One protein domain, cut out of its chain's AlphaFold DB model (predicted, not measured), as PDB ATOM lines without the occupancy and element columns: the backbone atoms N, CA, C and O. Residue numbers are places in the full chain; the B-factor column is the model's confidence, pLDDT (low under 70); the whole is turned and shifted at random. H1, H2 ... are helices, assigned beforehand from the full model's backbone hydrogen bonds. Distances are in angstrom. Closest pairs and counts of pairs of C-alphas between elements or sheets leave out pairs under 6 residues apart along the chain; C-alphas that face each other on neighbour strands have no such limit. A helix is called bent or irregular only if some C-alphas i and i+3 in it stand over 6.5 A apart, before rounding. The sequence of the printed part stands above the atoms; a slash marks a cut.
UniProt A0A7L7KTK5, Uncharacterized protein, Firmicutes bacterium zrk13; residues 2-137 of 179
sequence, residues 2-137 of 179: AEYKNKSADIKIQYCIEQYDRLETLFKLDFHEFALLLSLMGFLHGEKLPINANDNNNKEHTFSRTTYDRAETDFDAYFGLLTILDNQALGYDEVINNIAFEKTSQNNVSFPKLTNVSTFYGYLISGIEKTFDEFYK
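Overview. This is residues 2 to 137 of the 179 residues of an uncharacterized protein of Firmicutes bacterium zrk13 (UniProt A0A7L7KTK5). The long helix H7 runs along most of the domain, and two helices side by side, H2 and H4, cross it, H2 near its middle and H4 at its beginning. H1 crosses H7 farther on, while H5 meets the beginning of H7 end to end at a corner. The 136 printed residues have seven named helices, H1 to H7 in order, and no named strand: all helix, with mostly crossed packing. The whole is compact, with a radius of gyration of the C-alphas of 14.7 A and spans of 43 by 33 by 27 A.

Along the chain. After residues 2 to 16, find C-alpha 17 at (131.214, 171.639, 221.360), where H1, residues 17 to 27, begins and runs 15.3 A. H2, residues 31 to 44, covers 19.9 A; H3 is residues 65 to 68. H4, residues 72 to 86, covers 20.8 A. H5, residues 92 to 100, is irregular: C-alphas 97 and 100 are 7.1 A apart. After H6, residues 104 to 107, H7, residues 115 to 136, runs 31.6 A to C-alpha 136 at (122.973, 175.531, 233.391), with a kink of 28 degrees near residue 129.

Arrangement. Begin at the hub, H7, which touches four helices, each about perpendicular to it. Look at the closest C-alphas: Gly 42 of H2 and Gly 127, 3.7 A; Tyr 20 of H1 and Ile 128, 6.0 A; Phe 79 of H4 and Asn 116, 5.2 A; Ala 100 of H5 and Asn 116, 5.4 A, where H5 and H7 touch only at their ends. H2 and H4 touch at a shallow tilt of 2 degrees, the same way, closest at C-alphas 36 and 78, 6.7 A. H4 touches H5 at a steep tilt of 50 degrees, opposite ways, closest at C-alphas 80 and 100, 4.3 A. H3 is close to H4 but not clearly touching, with C-alphas 68 and 75 6.9 A apart; H6 touches no helix. Every O i to N i+4 pair is within hydrogen-bond range in H1, H2 and H4, against 4 of 5 in H5 and 17 of 18 in H7; H3 and H6 are too short for such a pair.

Size, cuts and confidence. The C-alphas of Ala 2 and Lys 137, the two farthest apart, are 49.8 A apart. The printed part has no cut, and its one long link is H2 to H3, 20 residues. Confidence is low, with pLDDT under 70, in residues 2 to 11 and 53 to 68.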
ATOM      1  N   ALA A   2     125.057 160.527 187.140       52.50
ATOM      2  CA  ALA A   2     125.770 159.752 188.154       52.50
ATOM      3  C   ALA A   2     124.977 159.800 189.469       52.50
ATOM      4  O   ALA A   2     124.594 160.888 189.894       52.50
ATOM      5  N   GLU A   3     124.719 158.634 190.056       59.38
ATOM      6  CA  GLU A   3     124.052 158.469 191.349       59.38
ATOM      7  C   GLU A   3     124.988 158.935 192.474       59.38
ATOM      8  O   GLU A   3     126.160 158.533 192.522       59.38
ATOM      9  N   TYR A   4     124.509 159.819 193.351       62.38
ATOM     10  CA  TYR A   4     125.292 160.287 194.493       62.38
ATOM     11  C   TYR A   4     125.594 159.124 195.447       62.38
ATOM     12  O   TYR A   4     124.689 158.479 195.975       62.38
ATOM     13  N   LYS A   5     126.883 158.879 195.705       61.06
ATOM     14  CA  LYS A   5     127.331 157.913 196.712       61.06
ATOM     15  C   LYS A   5     127.668 158.632 198.005       61.06
ATOM     16  O   LYS A   5     128.573 159.466 198.028       61.06
ATOM     17  N   ASN A   6     126.978 158.236 199.063       60.50
ATOM     18  CA  ASN A   6     127.236 158.707 200.412       60.50
ATOM     19  C   ASN A   6     128.677 158.414 200.851       60.50
ATOM     20  O   ASN A   6     129.196 157.319 200.611       60.50
ATOM     21  N   LYS A   7     129.317 159.378 201.514       63.66
ATOM     22  CA  LYS A   7     130.638 159.225 202.135       63.66
ATOM     23  C   LYS A   7     130.531 159.358 203.649       63.66
ATOM     24  O   LYS A   7     129.688 160.074 204.181       63.66
ATOM     25  N   SER A   8     131.457 158.714 204.358       57.25
ATOM     26  CA  SER A   8     131.486 158.697 205.828       57.25
ATOM     27  C   SER A   8     131.615 160.087 206.477       57.25
ATOM     28  O   SER A   8     131.271 160.259 207.643       57.25
ATOM     29  N   ALA A   9     132.108 161.073 205.720       59.47
ATOM     30  CA  ALA A   9     132.348 162.451 206.148       59.47
ATOM     31  C   ALA A   9     131.303 163.450 205.620       59.47
ATOM     32  O   ALA A   9     131.575 164.650 205.606       59.47
ATOM     33  N   ASP A  10     130.157 162.968 205.132       65.12
ATOM     34  CA  ASP A  10     129.146 163.834 204.520       65.12
ATOM     35  C   ASP A  10     128.486 164.775 205.532       65.12
ATOM     36  O   ASP A  10     128.079 165.864 205.148       65.12
ATOM     37  N   ILE A  11     128.458 164.413 206.818       69.19
ATOM     38  CA  ILE A  11     128.052 165.311 207.900       69.19
ATOM     39  C   ILE A  11     129.276 165.666 208.740       69.19
ATOM     40  O   ILE A  11     130.060 164.804 209.133       69.19
ATOM     41  N   LYS A  12     129.447 166.967 208.973       70.94
ATOM     42  CA  LYS A  12     130.377 167.545 209.941       70.94
ATOM     43  C   LYS A  12     129.692 168.766 210.533       70.94
ATOM     44  O   LYS A  12     129.349 169.673 209.782       70.94
ATOM     45  N   ILE A  13     129.501 168.776 211.844       71.25
ATOM     46  CA  ILE A  13     128.898 169.899 212.567       71.25
ATOM     47  C   ILE A  13     129.986 170.491 213.455       71.25
ATOM     48  O   ILE A  13     130.795 169.763 214.022       71.25
ATOM     49  N   GLN A  14     130.074 171.810 213.518       74.44
ATOM     50  CA  GLN A  14     131.085 172.512 214.305       74.44
ATOM     51  C   GLN A  14     130.378 173.617 215.078       74.44
ATOM     52  O   GLN A  14     130.323 174.755 214.620       74.44
ATOM     53  N   TYR A  15     129.759 173.250 216.200       77.94
ATOM     54  CA  TYR A  15     128.877 174.157 216.928       77.94
ATOM     55  C   TYR A  15     128.809 173.845 218.421       77.94
ATOM     56  O   TYR A  15     128.435 172.732 218.791       77.94
ATOM     57  N   CYS A  16     129.166 174.813 219.268       80.00
ATOM     58  CA  CYS A  16     128.996 174.741 220.723       80.00
ATOM     59  C   CYS A  16     129.506 173.437 221.371       80.00
ATOM     60  O   CYS A  16     128.881 172.884 222.274       80.00
ATOM     61  N   ILE A  17     130.681 172.952 220.943       83.00
ATOM     62  CA  ILE A  17     131.214 171.639 221.360       83.00
ATOM     63  C   ILE A  17     131.367 171.506 222.870       83.00
ATOM     64  O   ILE A  17     131.036 170.470 223.431       83.00
ATOM     65  N   GLU A  18     131.833 172.552 223.552       86.75
ATOM     66  CA  GLU A  18     131.966 172.497 225.009       86.75
ATOM     67  C   GLU A  18     130.605 172.322 225.701       86.75
ATOM     68  O   GLU A  18     130.506 171.608 226.699       86.75
ATOM     69  N   GLN A  19     129.548 172.942 225.170       90.12
ATOM     70  CA  GLN A  19     128.192 172.756 225.683       90.12
ATOM     71  C   GLN A  19     127.706 171.334 225.397       90.12
ATOM     72  O   GLN A  19     127.210 170.674 226.309       90.12
ATOM     73  N   TYR A  20     127.921 170.845 224.172       89.56
ATOM     74  CA  TYR A  20     127.586 169.478 223.777       89.56
ATOM     75  C   TYR A  20     128.248 168.441 224.700       89.56
ATOM     76  O   TYR A  20     127.539 167.640 225.303       89.56
ATOM     77  N   ASP A  21     129.568 168.505 224.901       89.00
ATOM     78  CA  ASP A  21     130.322 167.548 225.731       89.00
ATOM     79  C   ASP A  21     129.817 167.531 227.189       89.00
ATOM     80  O   ASP A  21     129.755 166.491 227.861       89.00
ATOM     81  N   ARG A  22     129.442 168.708 227.707       91.06
ATOM     82  CA  ARG A  22     128.899 168.850 229.062       91.06
ATOM     83  C   ARG A  22     127.505 168.250 229.182       91.06
ATOM     84  O   ARG A  22     127.240 167.560 230.166       91.06
ATOM     85  N   LEU A  23     126.646 168.486 228.193       92.81
ATOM     86  CA  LEU A  23     125.319 167.884 228.131       92.81
ATOM     87  C   LEU A  23     125.422 166.361 227.962       92.81
ATOM     88  O   LEU A  23     124.796 165.630 228.724       92.81
ATOM     89  N   GLU A  24     126.286 165.863 227.077       91.00
ATOM     90  CA  GLU A  24     126.517 164.425 226.882       91.00
ATOM     91  C   GLU A  24     126.918 163.742 228.203       91.00
ATOM     92  O   GLU A  24     126.376 162.700 228.584       91.00
ATOM     93  N   THR A  25     127.797 164.391 228.974       90.25
ATOM     94  CA  THR A  25     128.211 163.923 230.307       90.25
ATOM     95  C   THR A  25     127.072 163.942 231.334       90.25
ATOM     96  O   THR A  25     127.040 163.087 232.229       90.25
ATOM     97  N   LEU A  26     126.170 164.924 231.247       90.31
ATOM     98  CA  LEU A  26     125.031 165.081 232.151       90.31
ATOM     99  C   LEU A  26     123.983 163.985 231.924       90.31
ATOM    100  O   LEU A  26     123.565 163.346 232.889       90.31
ATOM    101  N   PHE A  27     123.591 163.759 230.670       89.19
ATOM    102  CA  PHE A  27     122.518 162.828 230.320       89.19
ATOM    103  C   PHE A  27     122.965 161.366 230.298       89.19
ATOM    104  O   PHE A  27     122.202 160.501 230.722       89.19
ATOM    105  N   LYS A  28     124.195 161.081 229.841       88.56
ATOM    106  CA  LYS A  28     124.734 159.713 229.707       88.56
ATOM    107  C   LYS A  28     123.817 158.757 228.926       88.56
ATOM    108  O   LYS A  28     123.689 157.592 229.296       88.56
ATOM    109  N   LEU A  29     123.182 159.269 227.878       86.81
ATOM    110  CA  LEU A  29     122.345 158.499 226.959       86.81
ATOM    111  C   LEU A  29     123.178 157.925 225.810       86.81
ATOM    112  O   LEU A  29     124.298 158.385 225.558       86.81
ATOM    113  N   ASP A  30     122.617 156.956 225.087       86.25
ATOM    114  CA  ASP A  30     123.207 156.538 223.821       86.25
ATOM    115  C   ASP A  30     123.134 157.684 222.802       86.25
ATOM    116  O   ASP A  30     122.225 158.513 222.816       86.25
ATOM    117  N   PHE A  31     124.099 157.732 221.880       84.12
ATOM    118  CA  PHE A  31     124.254 158.859 220.952       84.12
ATOM    119  C   PHE A  31     122.966 159.237 220.199       84.12
ATOM    120  O   PHE A  31     122.659 160.416 220.049       84.12
ATOM    121  N   HIS A  32     122.218 158.248 219.708       85.62
ATOM    122  CA  HIS A  32     121.010 158.472 218.914       85.62
ATOM    123  C   HIS A  32     119.846 158.996 219.770       85.62
ATOM    124  O   HIS A  32     119.127 159.892 219.331       85.62
ATOM    125  N   GLU A  33     119.706 158.510 221.006       89.75
ATOM    126  CA  GLU A  33     118.737 159.023 221.984       89.75
ATOM    127  C   GLU A  33     119.083 160.456 222.397       89.75
ATOM    128  O   GLU A  33     118.215 161.326 222.451       89.75
ATOM    129  N   PHE A  34     120.369 160.727 222.634       91.62
ATOM    130  CA  PHE A  34     120.838 162.064 222.977       91.62
ATOM    131  C   PHE A  34     120.623 163.054 221.825       91.62
ATOM    132  O   PHE A  34     120.129 164.161 222.036       91.62
ATOM    133  N   ALA A  35     120.921 162.640 220.591       90.38
ATOM    134  CA  ALA A  35     120.665 163.429 219.392       90.38
ATOM    135  C   ALA A  35     119.167 163.730 219.209       90.38
ATOM    136  O   ALA A  35     118.814 164.857 218.855       90.38
ATOM    137  N   LEU A  36     118.291 162.753 219.473       92.69
ATOM    138  CA  LEU A  36     116.845 162.963 219.452       92.69
ATOM    139  C   LEU A  36     116.419 163.982 220.516       92.69
ATOM    140  O   LEU A  36     115.719 164.931 220.177       92.69
ATOM    141  N   LEU A  37     116.875 163.829 221.764       93.75
ATOM    142  CA  LEU A  37     116.549 164.749 222.859       93.75
ATOM    143  C   LEU A  37     116.923 166.191 222.509       93.75
ATOM    144  O   LEU A  37     116.090 167.086 222.633       93.75
ATOM    145  N   LEU A  38     118.146 166.416 222.023       94.12
ATOM    146  CA  LEU A  38     118.583 167.751 221.617       94.12
ATOM    147  C   LEU A  38     117.721 168.293 220.474       94.12
ATOM    148  O   LEU A  38     117.293 169.441 220.518       94.12
ATOM    149  N   SER A  39     117.406 167.466 219.478       94.38
ATOM    150  CA  SER A  39     116.566 167.893 218.355       94.38
ATOM    151  C   SER A  39     115.147 168.261 218.798       94.38
ATOM    152  O   SER A  39     114.595 169.252 218.331       94.38
ATOM    153  N   LEU A  40     114.561 167.518 219.737       93.00
ATOM    154  CA  LEU A  40     113.255 167.850 220.309       93.00
ATOM    155  C   LEU A  40     113.302 169.153 221.108       93.00
ATOM    156  O   LEU A  40     112.401 169.973 220.967       93.00
ATOM    157  N   MET A  41     114.368 169.391 221.877       92.81
ATOM    158  CA  MET A  41     114.567 170.668 222.569       92.81
ATOM    159  C   MET A  41     114.673 171.832 221.576       92.81
ATOM    160  O   MET A  41     114.046 172.870 221.769       92.81
ATOM    161  N   GLY A  42     115.413 171.671 220.476       92.94
ATOM    162  CA  GLY A  42     115.477 172.691 219.425       92.94
ATOM    163  C   GLY A  42     114.112 172.980 218.795       92.94
ATOM    164  O   GLY A  42     113.752 174.145 218.615       92.94
ATOM    165  N   PHE A  43     113.339 171.926 218.510       92.94
ATOM    166  CA  PHE A  43     111.979 172.036 217.979       92.94
ATOM    167  C   PHE A  43     111.031 172.742 218.954       92.94
ATOM    168  O   PHE A  43     110.338 173.676 218.555       92.94
ATOM    169  N   LEU A  44     111.058 172.363 220.235       90.38
ATOM    170  CA  LEU A  44     110.245 172.960 221.296       90.38
ATOM    171  C   LEU A  44     110.451 174.478 221.394       90.38
ATOM    172  O   LEU A  44     109.503 175.244 221.554       90.38
ATOM    173  N   HIS A  45     111.697 174.925 221.249       87.75
ATOM    174  CA  HIS A  45     112.046 176.343 221.275       87.75
ATOM    175  C   HIS A  45     111.863 177.059 219.921       87.75
ATOM    176  O   HIS A  45     112.162 178.252 219.823       87.75
ATOM    177  N   GLY A  46     111.369 176.365 218.889       84.75
ATOM    178  CA  GLY A  46     111.004 176.936 217.592       84.75
ATOM    179  C   GLY A  46     112.177 177.486 216.778       84.75
ATOM    180  O   GLY A  46     111.974 178.329 215.902       84.75
ATOM    181  N   GLU A  47     113.409 177.052 217.062       85.81
ATOM    182  CA  GLU A  47     114.607 177.552 216.390       85.81
ATOM    183  C   GLU A  47     115.271 176.445 215.576       85.81
ATOM    184  O   GLU A  47     115.646 175.407 216.111       85.81
ATOM    185  N   LYS A  48     115.466 176.685 214.278       89.81
ATOM    186  CA  LYS A  48     116.140 175.767 213.355       89.81
ATOM    187  C   LYS A  48     117.344 176.459 212.741       89.81
ATOM    188  O   LYS A  48     117.199 177.430 211.994       89.81
ATOM    189  N   LEU A  49     118.533 175.950 213.046       88.38
ATOM    190  CA  LEU A  49     119.786 176.489 212.532       88.38
ATOM    191  C   LEU A  49     120.239 175.725 211.282       88.38
ATOM    192  O   LEU A  49     119.904 174.557 211.096       88.38
ATOM    193  N   PRO A  50     120.989 176.357 210.369       85.50
ATOM    194  CA  PRO A  50     121.504 175.650 209.208       85.50
ATOM    195  C   PRO A  50     122.619 174.672 209.625       85.50
ATOM    196  O   PRO A  50     123.429 174.984 210.491       85.50
ATOM    197  N   ILE A  51     122.720 173.502 208.978       79.56
ATOM    198  CA  ILE A  51     123.706 172.451 209.343       79.56
ATOM    199  C   ILE A  51     125.163 172.940 209.249       79.56
ATOM    200  O   ILE A  51     126.056 172.422 209.913       79.56
ATOM    201  N   ASN A  52     125.415 173.944 208.408       74.50
ATOM    202  CA  ASN A  52     126.718 174.584 208.249       74.50
ATOM    203  C   ASN A  52     126.909 175.817 209.152       74.50
ATOM    204  O   ASN A  52     127.804 176.621 208.881       74.50
ATOM    205  N   ALA A  53     126.078 175.987 210.186       65.69
ATOM    206  CA  ALA A  53     126.309 176.974 211.229       65.69
ATOM    207  C   ALA A  53     127.665 176.706 211.897       65.69
ATOM    208  O   ALA A  53     127.991 175.575 212.255       65.69
ATOM    209  N   ASN A  54     128.464 177.763 212.026       67.19
ATOM    210  CA  ASN A  54     129.745 177.755 212.715       67.19
ATOM    211  C   ASN A  54     129.787 178.998 213.609       67.19
ATOM    212  O   ASN A  54     129.521 180.105 213.136       67.19
ATOM    213  N   ASP A  55     130.115 178.817 214.884       66.44
ATOM    214  CA  ASP A  55     130.220 179.904 215.864       66.44
ATOM    215  C   ASP A  55     131.577 180.644 215.831       66.44
ATOM    216  O   ASP A  55     131.823 181.546 216.635       66.44
ATOM    217  N   ASN A  56     132.451 180.302 214.874       60.97
ATOM    218  CA  ASN A  56     133.804 180.831 214.661       60.97
ATOM    219  C   ASN A  56     134.757 180.707 215.869       60.97
ATOM    220  O   ASN A  56     135.880 181.210 215.788       60.97
ATOM    221  N   ASN A  57     134.354 180.059 216.966       54.50
ATOM    222  CA  ASN A  57     135.068 180.114 218.244       54.50
ATOM    223  C   ASN A  57     135.290 178.756 218.920       54.50
ATOM    224  O   ASN A  57     136.049 178.704 219.888       54.50
ATOM    225  N   ASN A  58     134.715 177.661 218.419       56.09
ATOM    226  CA  ASN A  58     134.806 176.366 219.090       56.09
ATOM    227  C   ASN A  58     135.626 175.304 218.337       56.09
ATOM    228  O   ASN A  58     135.875 175.376 217.134       56.09
ATOM    229  N   LYS A  59     136.110 174.311 219.102       59.06
ATOM    230  CA  LYS A  59     136.767 173.091 218.590       59.06
ATOM    231  C   LYS A  59     135.816 172.346 217.642       59.06
ATOM    232  O   LYS A  59     134.623 172.590 217.654       59.06
ATOM    233  N   GLU A  60     136.312 171.424 216.822       58.97
ATOM    234  CA  GLU A  60     135.448 170.633 215.932       58.97
ATOM    235  C   GLU A  60     134.919 169.373 216.650       58.97
ATOM    236  O   GLU A  60     135.725 168.596 217.161       58.97
ATOM    237  N   HIS A  61     133.603 169.113 216.632       60.03
ATOM    238  CA  HIS A  61     133.019 167.818 217.028       60.03
ATOM    239  C   HIS A  61     132.372 167.156 215.818       60.03
ATOM    240  O   HIS A  61     131.268 167.483 215.393       60.03
ATOM    241  N   THR A  62     133.070 166.203 215.214       60.56
ATOM    242  CA  THR A  62     132.577 165.583 213.984       60.56
ATOM    243  C   THR A  62     131.556 164.487 214.288       60.56
ATOM    244  O   THR A  62     131.935 163.381 214.671       60.56
ATOM    245  N   PHE A  63     130.274 164.737 214.014       63.97
ATOM    246  CA  PHE A  63     129.293 163.658 213.859       63.97
ATOM    247  C   PHE A  63     129.518 162.963 212.519       63.97
ATOM    248  O   PHE A  63     129.151 163.480 211.470       63.97
ATOM    249  N   SER A  64     130.180 161.808 212.537       62.34
ATOM    250  CA  SER A  64     130.420 161.041 211.311       62.34
ATOM    251  C   SER A  64     129.185 160.230 210.913       62.34
ATOM    252  O   SER A  64     128.459 159.737 211.776       62.34
ATOM    253  N   ARG A  65     129.009 159.970 209.613       65.19
ATOM    254  CA  ARG A  65     127.990 159.021 209.130       65.19
ATOM    255  C   ARG A  65     128.179 157.626 209.732       65.19
ATOM    256  O   ARG A  65     127.207 156.937 209.969       65.19
ATOM    257  N   THR A  66     129.407 157.238 210.064       61.16
ATOM    258  CA  THR A  66     129.695 155.976 210.768       61.16
ATOM    259  C   THR A  66     128.937 155.847 212.090       61.16
ATOM    260  O   THR A  66     128.702 154.737 212.556       61.16
ATOM    261  N   THR A  67     128.595 156.973 212.718       65.06
ATOM    262  CA  THR A  67     127.790 157.011 213.938       65.06
ATOM    263  C   THR A  67     126.303 156.824 213.619       65.06
ATOM    264  O   THR A  67     125.623 156.109 214.344       65.06
ATOM    265  N   TYR A  68     125.830 157.377 212.496       69.06
ATOM    266  CA  TYR A  68     124.488 157.141 211.950       69.06
ATOM    267  C   TYR A  68     124.297 155.692 211.474       69.06
ATOM    268  O   TYR A  68     123.338 155.053 211.878       69.06
ATOM    269  N   ASP A  69     125.238 155.127 210.706       70.81
ATOM    270  CA  ASP A  69     125.134 153.772 210.135       70.81
ATOM    271  C   ASP A  69     125.012 152.680 211.231       70.81
ATOM    272  O   ASP A  69     124.598 151.557 210.957       70.81
ATOM    273  N   ARG A  70     125.378 152.984 212.489       75.44
ATOM    274  CA  ARG A  70     125.223 152.070 213.638       75.44
ATOM    275  C   ARG A  70     123.802 152.021 214.204       75.44
ATOM    276  O   ARG A  70     123.492 151.059 214.896       75.44
ATOM    277  N   ALA A  71     122.988 153.037 213.928       80.56
ATOM    278  CA  ALA A  71     121.615 153.199 214.409       80.56
ATOM    279  C   ALA A  71     120.716 153.755 213.283       80.56
ATOM    280  O   ALA A  71     119.892 154.637 213.504       80.56
ATOM    281  N   GLU A  72     120.928 153.282 212.048       81.69
ATOM    282  CA  GLU A  72     120.292 153.822 210.835       81.69
ATOM    283  C   GLU A  72     118.763 153.792 210.933       81.69
ATOM    284  O   GLU A  72     118.113 154.790 210.641       81.69
ATOM    285  N   THR A  73     118.199 152.677 211.406       84.12
ATOM    286  CA  THR A  73     116.750 152.519 211.589       84.12
ATOM    287  C   THR A  73     116.175 153.563 212.543       84.12
ATOM    288  O   THR A  73     115.137 154.152 212.244       84.12
ATOM    289  N   ASP A  74     116.848 153.808 213.669       87.50
ATOM    290  CA  ASP A  74     116.389 154.761 214.680       87.50
ATOM    291  C   ASP A  74     116.473 156.188 214.138       87.50
ATOM    292  O   ASP A  74     115.506 156.942 214.209       87.50
ATOM    293  N   PHE A  75     117.591 156.545 213.502       87.88
ATOM    294  CA  PHE A  75     117.733 157.864 212.896       87.88
ATOM    295  C   PHE A  75     116.754 158.108 211.746       87.88
ATOM    296  O   PHE A  75     116.210 159.204 211.673       87.88
ATOM    297  N   ASP A  76     116.488 157.129 210.878       87.81
ATOM    298  CA  ASP A  76     115.482 157.269 209.818       87.81
ATOM    299  C   ASP A  76     114.090 157.542 210.407       87.81
ATOM    300  O   ASP A  76     113.363 158.408 209.908       87.81
ATOM    301  N   ALA A  77     113.738 156.857 211.500       89.94
ATOM    302  CA  ALA A  77     112.501 157.115 212.229       89.94
ATOM    303  C   ALA A  77     112.492 158.524 212.847       89.94
ATOM    304  O   ALA A  77     111.511 159.255 212.699       89.94
ATOM    305  N   TYR A  78     113.588 158.942 213.486       93.31
ATOM    306  CA  TYR A  78     113.705 160.256 214.126       93.31
ATOM    307  C   TYR A  78     113.681 161.408 213.119       93.31
ATOM    308  O   TYR A  78     113.029 162.423 213.364       93.31
ATOM    309  N   PHE A  79     114.341 161.250 211.968       92.62
ATOM    310  CA  PHE A  79     114.295 162.214 210.872       92.62
ATOM    311  C   PHE A  79     112.869 162.360 210.353       92.62
ATOM    312  O   PHE A  79     112.392 163.487 210.204       92.62
ATOM    313  N   GLY A  80     112.177 161.241 210.127       91.12
ATOM    314  CA  GLY A  80     110.780 161.242 209.708       91.12
ATOM    315  C   GLY A  80     109.882 161.964 210.703       91.12
ATOM    316  O   GLY A  80     109.187 162.904 210.320       91.12
ATOM    317  N   LEU A  81     109.958 161.590 211.983       92.38
ATOM    318  CA  LEU A  81     109.138 162.161 213.051       92.38
ATOM    319  C   LEU A  81     109.285 163.684 213.140       92.38
ATOM    320  O   LEU A  81     108.297 164.407 213.029       92.38
ATOM    321  N   LEU A  82     110.516 164.183 213.287       93.31
ATOM    322  CA  LEU A  82     110.767 165.623 213.395       93.31
ATOM    323  C   LEU A  82     110.340 166.380 212.139       93.31
ATOM    324  O   LEU A  82     109.857 167.502 212.232       93.31
ATOM    325  N   THR A  83     110.472 165.769 210.966       93.19
ATOM    326  CA  THR A  83     110.040 166.393 209.711       93.19
ATOM    327  C   THR A  83     108.526 166.480 209.607       93.19
ATOM    328  O   THR A  83     108.019 167.489 209.124       93.19
ATOM    329  N   ILE A  84     107.804 165.464 210.080       92.00
ATOM    330  CA  ILE A  84     106.340 165.495 210.161       92.00
ATOM    331  C   ILE A  84     105.895 166.627 211.092       92.00
ATOM    332  O   ILE A  84     105.047 167.432 210.713       92.00
ATOM    333  N   LEU A  85     106.524 166.743 212.265       90.31
ATOM    334  CA  LEU A  85     106.240 167.810 213.228       90.31
ATOM    335  C   LEU A  85     106.575 169.213 212.679       90.31
ATOM    336  O   LEU A  85     105.802 170.145 212.874       90.31
ATOM    337  N   ASP A  86     107.675 169.366 211.935       92.12
ATOM    338  CA  ASP A  86     108.099 170.638 211.310       92.12
ATOM    339  C   ASP A  86     107.172 171.094 210.165       92.12
ATOM    340  O   ASP A  86     107.194 172.257 209.770       92.12
ATOM    341  N   ASN A  87     106.360 170.190 209.606       90.75
ATOM    342  CA  ASN A  87     105.582 170.429 208.387       90.75
ATOM    343  C   ASN A  87     104.067 170.245 208.579       90.75
ATOM    344  O   ASN A  87     103.359 169.942 207.621       90.75
ATOM    345  N   GLN A  88     103.543 170.501 209.781       87.50
ATOM    346  CA  GLN A  88     102.105 170.397 210.089       87.50
ATOM    347  C   GLN A  88     101.193 171.274 209.205       87.50
ATOM    348  O   GLN A  88      99.993 171.030 209.122       87.50
ATOM    349  N   ALA A  89     101.742 172.294 208.539       88.62
ATOM    350  CA  ALA A  89     100.996 173.151 207.615       88.62
ATOM    351  C   ALA A  89     100.791 172.540 206.212       88.62
ATOM    352  O   ALA A  89     100.008 173.078 205.427       88.62
ATOM    353  N   LEU A  90     101.512 171.466 205.872       90.12
ATOM    354  CA  LEU A  90     101.417 170.776 204.583       90.12
ATOM    355  C   LEU A  90     100.445 169.590 204.661       90.12
ATOM    356  O   LEU A  90     100.085 169.121 205.738       90.12
ATOM    357  N   GLY A  91     100.011 169.091 203.501       89.12
ATOM    358  CA  GLY A  91      99.140 167.917 203.450       89.12
ATOM    359  C   GLY A  91      99.865 166.651 203.913       89.12
ATOM    360  O   GLY A  91     101.016 166.430 203.541       89.12
ATOM    361  N   TYR A  92      99.175 165.783 204.659       84.69
ATOM    362  CA  TYR A  92      99.727 164.519 205.169       84.69
ATOM    363  C   TYR A  92     100.449 163.701 204.084       84.69
ATOM    364  O   TYR A  92     101.618 163.347 204.241       84.69
ATOM    365  N   ASP A  93      99.789 163.476 202.943       88.38
ATOM    366  CA  ASP A  93     100.354 162.701 201.832       88.38
ATOM    367  C   ASP A  93     101.598 163.351 201.222       88.38
ATOM    368  O   ASP A  93     102.497 162.651 200.755       88.38
ATOM    369  N   GLU A  94     101.660 164.682 201.203       89.56
ATOM    370  CA  GLU A  94     102.826 165.408 200.706       89.56
ATOM    371  C   GLU A  94     104.018 165.186 201.637       89.56
ATOM    372  O   GLU A  94     105.101 164.816 201.175       89.56
ATOM    373  N   VAL A  95     103.799 165.334 202.945       88.06
ATOM    374  CA  VAL A  95     104.835 165.189 203.968       88.06
ATOM    375  C   VAL A  95     105.357 163.757 204.024       88.06
ATOM    376  O   VAL A  95     106.566 163.547 203.916       88.06
ATOM    377  N   ILE A  96     104.472 162.767 204.146       89.06
ATOM    378  CA  ILE A  96     104.864 161.363 204.312       89.06
ATOM    379  C   ILE A  96     105.561 160.824 203.065       89.06
ATOM    380  O   ILE A  96     106.612 160.192 203.177       89.06
ATOM    381  N   ASN A  97     105.013 161.082 201.876       85.06
ATOM    382  CA  ASN A  97     105.522 160.441 200.666       85.06
ATOM    383  C   ASN A  97     106.743 161.150 200.071       85.06
ATOM    384  O   ASN A  97     107.538 160.493 199.400       85.06
ATOM    385  N   ASN A  98     106.899 162.463 200.293       85.00
ATOM    386  CA  ASN A  98     107.911 163.248 199.579       85.00
ATOM    387  C   ASN A  98     108.953 163.928 200.473       85.00
ATOM    388  O   ASN A  98     109.998 164.294 199.945       85.00
ATOM    389  N   ILE A  99     108.699 164.109 201.778       88.81
ATOM    390  CA  ILE A  99     109.539 164.969 202.634       88.81
ATOM    391  C   ILE A  99     110.133 164.198 203.822       88.81
ATOM    392  O   ILE A  99     111.345 164.220 204.034       88.81
ATOM    393  N   ALA A 100     109.305 163.489 204.594       89.69
ATOM    394  CA  ALA A 100     109.695 162.880 205.867       89.69
ATOM    395  C   ALA A 100     110.761 161.780 205.717       89.69
ATOM    396  O   ALA A 100     111.679 161.669 206.530       89.69
ATOM    397  N   PHE A 101     110.684 161.001 204.639       89.94
ATOM    398  CA  PHE A 101     111.544 159.835 204.418       89.94
ATOM    399  C   PHE A 101     112.396 159.959 203.155       89.94
ATOM    400  O   PHE A 101     112.686 158.958 202.499       89.94
ATOM    401  N   GLU A 102     112.797 161.184 202.799       89.06
ATOM    402  CA  GLU A 102     113.678 161.414 201.658       89.06
ATOM    403  C   GLU A 102     114.954 160.561 201.736       89.06
ATOM    404  O   GLU A 102     115.600 160.453 202.783       89.06
ATOM    405  N   LYS A 103     115.348 159.983 200.592       84.31
ATOM    406  CA  LYS A 103     116.568 159.178 200.454       84.31
ATOM    407  C   LYS A 103     117.442 159.690 199.321       84.31
ATOM    408  O   LYS A 103     116.967 160.030 198.234       84.31
ATOM    409  N   THR A 104     118.759 159.648 199.528       81.94
ATOM    410  CA  THR A 104     119.744 160.086 198.523       81.94
ATOM    411  C   THR A 104     119.620 159.330 197.201       81.94
ATOM    412  O   THR A 104     119.810 159.922 196.143       81.94
ATOM    413  N   SER A 105     119.281 158.037 197.251       78.69
ATOM    414  CA  SER A 105     119.110 157.174 196.072       78.69
ATOM    415  C   SER A 105     117.918 157.568 195.197       78.69
ATOM    416  O   SER A 105     117.951 157.347 193.991       78.69
ATOM    417  N   GLN A 106     116.878 158.167 195.782       77.69
ATOM    418  CA  GLN A 106     115.662 158.565 195.069       77.69
ATOM    419  C   GLN A 106     115.778 159.989 194.515       77.69
ATOM    420  O   GLN A 106     115.437 160.229 193.358       77.69
ATOM    421  N   ASN A 107     116.335 160.911 195.305       78.25
ATOM    422  CA  ASN A 107     116.358 162.339 194.968       78.25
ATOM    423  C   ASN A 107     117.676 162.801 194.320       78.25
ATOM    424  O   ASN A 107     117.777 163.926 193.836       78.25
ATOM    425  N   ASN A 108     118.701 161.940 194.290       79.81
ATOM    426  CA  ASN A 108     120.043 162.237 193.781       79.81
ATOM    427  C   ASN A 108     120.682 163.495 194.410       79.81
ATOM    428  O   ASN A 108     121.439 164.226 193.764       79.81
ATOM    429  N   VAL A 109     120.373 163.744 195.686       82.56
ATOM    430  CA  VAL A 109     120.934 164.833 196.491       82.56
ATOM    431  C   VAL A 109     121.860 164.243 197.553       82.56
ATOM    432  O   VAL A 109     121.671 163.116 198.006       82.56
ATOM    433  N   SER A 110     122.888 164.996 197.948       82.00
ATOM    434  CA  SER A 110     123.768 164.608 199.050       82.00
ATOM    435  C   SER A 110     123.002 164.523 200.367       82.00
ATOM    436  O   SER A 110     122.192 165.402 200.639       82.00
ATOM    437  N   PHE A 111     123.343 163.554 201.214       83.12
ATOM    438  CA  PHE A 111     122.677 163.287 202.494       83.12
ATOM    439  C   PHE A 111     122.354 164.530 203.355       83.12
ATOM    440  O   PHE A 111     121.202 164.667 203.751       83.12
ATOM    441  N   PRO A 112     123.261 165.508 203.567       83.75
ATOM    442  CA  PRO A 112     122.967 166.688 204.399       83.75
ATOM    443  C   PRO A 112     121.966 167.668 203.779       83.75
ATOM    444  O   PRO A 112     121.545 168.617 204.430       83.75
ATOM    445  N   LYS A 113     121.659 167.505 202.490       85.62
ATOM    446  CA  LYS A 113     120.716 168.348 201.752       85.62
ATOM    447  C   LYS A 113     119.332 167.716 201.635       85.62
ATOM    448  O   LYS A 113     118.463 168.351 201.051       85.62
ATOM    449  N   LEU A 114     119.149 166.484 202.115       89.19
ATOM    450  CA  LEU A 114     117.816 165.903 202.228       89.19
ATOM    451  C   LEU A 114     117.033 166.703 203.268       89.19
ATOM    452  O   LEU A 114     117.594 167.061 204.313       89.19
ATOM    453  N   THR A 115     115.767 166.991 202.982       91.31
ATOM    454  CA  THR A 115     114.962 167.878 203.831       91.31
ATOM    455  C   THR A 115     114.879 167.340 205.254       91.31
ATOM    456  O   THR A 115     115.210 168.058 206.196       91.31
ATOM    457  N   ASN A 116     114.561 166.056 205.403       91.69
ATOM    458  CA  ASN A 116     114.433 165.386 206.694       91.69
ATOM    459  C   ASN A 116     115.715 165.387 207.539       91.69
ATOM    460  O   ASN A 116     115.691 165.720 208.725       91.69
ATOM    461  N   VAL A 117     116.854 165.104 206.908       90.62
ATOM    462  CA  VAL A 117     118.175 165.174 207.544       90.62
ATOM    463  C   VAL A 117     118.466 166.608 207.982       90.62
ATOM    464  O   VAL A 117     118.905 166.845 209.107       90.62
ATOM    465  N   SER A 118     118.204 167.583 207.109       90.81
ATOM    466  CA  SER A 118     118.477 168.987 207.407       90.81
ATOM    467  C   SER A 118     117.604 169.558 208.515       90.81
ATOM    468  O   SER A 118     118.096 170.329 209.336       90.81
ATOM    469  N   THR A 119     116.343 169.137 208.578       93.38
ATOM    470  CA  THR A 119     115.420 169.497 209.648       93.38
ATOM    471  C   THR A 119     115.904 168.940 210.976       93.38
ATOM    472  O   THR A 119     116.078 169.713 211.915       93.38
ATOM    473  N   PHE A 120     116.214 167.644 211.038       93.62
ATOM    474  CA  PHE A 120     116.694 167.019 212.267       93.62
ATOM    475  C   PHE A 120     117.962 167.693 212.797       93.62
ATOM    476  O   PHE A 120     117.979 168.191 213.919       93.62
ATOM    477  N   TYR A 121     119.019 167.769 211.983       90.44
ATOM    478  CA  TYR A 121     120.281 168.344 212.447       90.44
ATOM    479  C   TYR A 121     120.183 169.849 212.695       90.44
ATOM    480  O   TYR A 121     120.895 170.360 213.554       90.44
ATOM    481  N   GLY A 122     119.305 170.560 211.988       91.88
ATOM    482  CA  GLY A 122     119.084 171.977 212.247       91.88
ATOM    483  C   GLY A 122     118.464 172.246 213.616       91.88
ATOM    484  O   GLY A 122     118.877 173.189 214.292       91.88
ATOM    485  N   TYR A 123     117.538 171.386 214.046       95.12
ATOM    486  CA  TYR A 123     116.996 171.411 215.403       95.12
ATOM    487  C   TYR A 123     117.973 170.861 216.445       95.12
ATOM    488  O   TYR A 123     118.036 171.375 217.555       95.12
ATOM    489  N   LEU A 124     118.787 169.862 216.103       92.81
ATOM    490  CA  LEU A 124     119.836 169.372 217.000       92.81
ATOM    491  C   LEU A 124     120.798 170.499 217.389       92.81
ATOM    492  O   LEU A 124     121.124 170.656 218.562       92.81
ATOM    493  N   ILE A 125     121.248 171.279 216.401       90.94
ATOM    494  CA  ILE A 125     122.225 172.358 216.592       90.94
ATOM    495  C   ILE A 125     121.669 173.438 217.522       90.94
ATOM    496  O   ILE A 125     122.342 173.807 218.481       90.94
ATOM    497  N   SER A 126     120.448 173.918 217.277       91.81
ATOM    498  CA  SER A 126     119.808 174.895 218.168       91.81
ATOM    499  C   SER A 126     119.530 174.302 219.549       91.81
ATOM    500  O   SER A 126     119.749 174.959 220.565       91.81
ATOM    501  N   GLY A 127     119.130 173.033 219.600       93.62
ATOM    502  CA  GLY A 127     118.859 172.295 220.822       93.62
ATOM    503  C   GLY A 127     120.037 172.218 221.785       93.62
ATOM    504  O   GLY A 127     119.812 172.224 222.995       93.62
ATOM    505  N   ILE A 128     121.281 172.203 221.290       92.38
ATOM    506  CA  ILE A 128     122.485 172.248 222.137       92.38
ATOM    507  C   ILE A 128     122.460 173.491 223.029       92.38
ATOM    508  O   ILE A 128     122.559 173.371 224.250       92.38
ATOM    509  N   GLU A 129     122.286 174.669 222.431       90.69
ATOM    510  CA  GLU A 129     122.283 175.931 223.173       90.69
ATOM    511  C   GLU A 129     121.075 176.028 224.093       90.69
ATOM    512  O   GLU A 129     121.234 176.335 225.271       90.69
ATOM    513  N   LYS A 130     119.878 175.691 223.598       92.38
ATOM    514  CA  LYS A 130     118.653 175.773 224.407       92.38
ATOM    515  C   LYS A 130     118.706 174.868 225.631       92.38
ATOM    516  O   LYS A 130     118.414 175.312 226.736       92.38
ATOM    517  N   THR A 131     119.137 173.623 225.452       93.50
ATOM    518  CA  THR A 131     119.269 172.669 226.562       93.50
ATOM    519  C   THR A 131     120.345 173.127 227.544       93.50
ATOM    520  O   THR A 131     120.182 172.998 228.759       93.50
ATOM    521  N   PHE A 132     121.454 173.674 227.037       94.12
ATOM    522  CA  PHE A 132     122.519 174.189 227.887       94.12
ATOM    523  C   PHE A 132     122.045 175.379 228.723       94.12
ATOM    524  O   PHE A 132     122.237 175.379 229.939       94.12
ATOM    525  N   ASP A 133     121.397 176.352 228.089       92.69
ATOM    526  CA  ASP A 133     120.839 177.521 228.758       92.69
ATOM    527  C   ASP A 133     119.807 177.102 229.808       92.69
ATOM    528  O   ASP A 133     119.851 177.607 230.927       92.69
ATOM    529  N   GLU A 134     118.954 176.121 229.511       91.56
ATOM    530  CA  GLU A 134     117.940 175.637 230.448       91.56
ATOM    531  C   GLU A 134     118.564 174.949 231.673       91.56
ATOM    532  O   GLU A 134     118.206 175.261 232.810       91.56
ATOM    533  N   PHE A 135     119.526 174.040 231.475       92.50
ATOM    534  CA  PHE A 135     120.052 173.183 232.553       92.50
ATOM    535  C   PHE A 135     121.263 173.758 233.284       92.50
ATOM    536  O   PHE A 135     121.607 173.285 234.371       92.50
ATOM    537  N   TYR A 136     121.880 174.807 232.744       93.50
ATOM    538  CA  TYR A 136     122.973 175.531 233.391       93.50
ATOM    539  C   TYR A 136     122.617 176.988 233.741       93.50
ATOM    540  O   TYR A 136     123.505 177.722 234.186       93.50
ATOM    541  N   LYS A 137     121.335 177.400 233.654       92.12
ATOM    542  CA  LYS A 137     120.872 178.779 233.950       92.12
ATOM    543  C   LYS A 137     121.322 179.348 235.295       92.12
ATOM    544  O   LYS A 137     121.592 180.542 235.402       92.12
TER     545      LYS A 137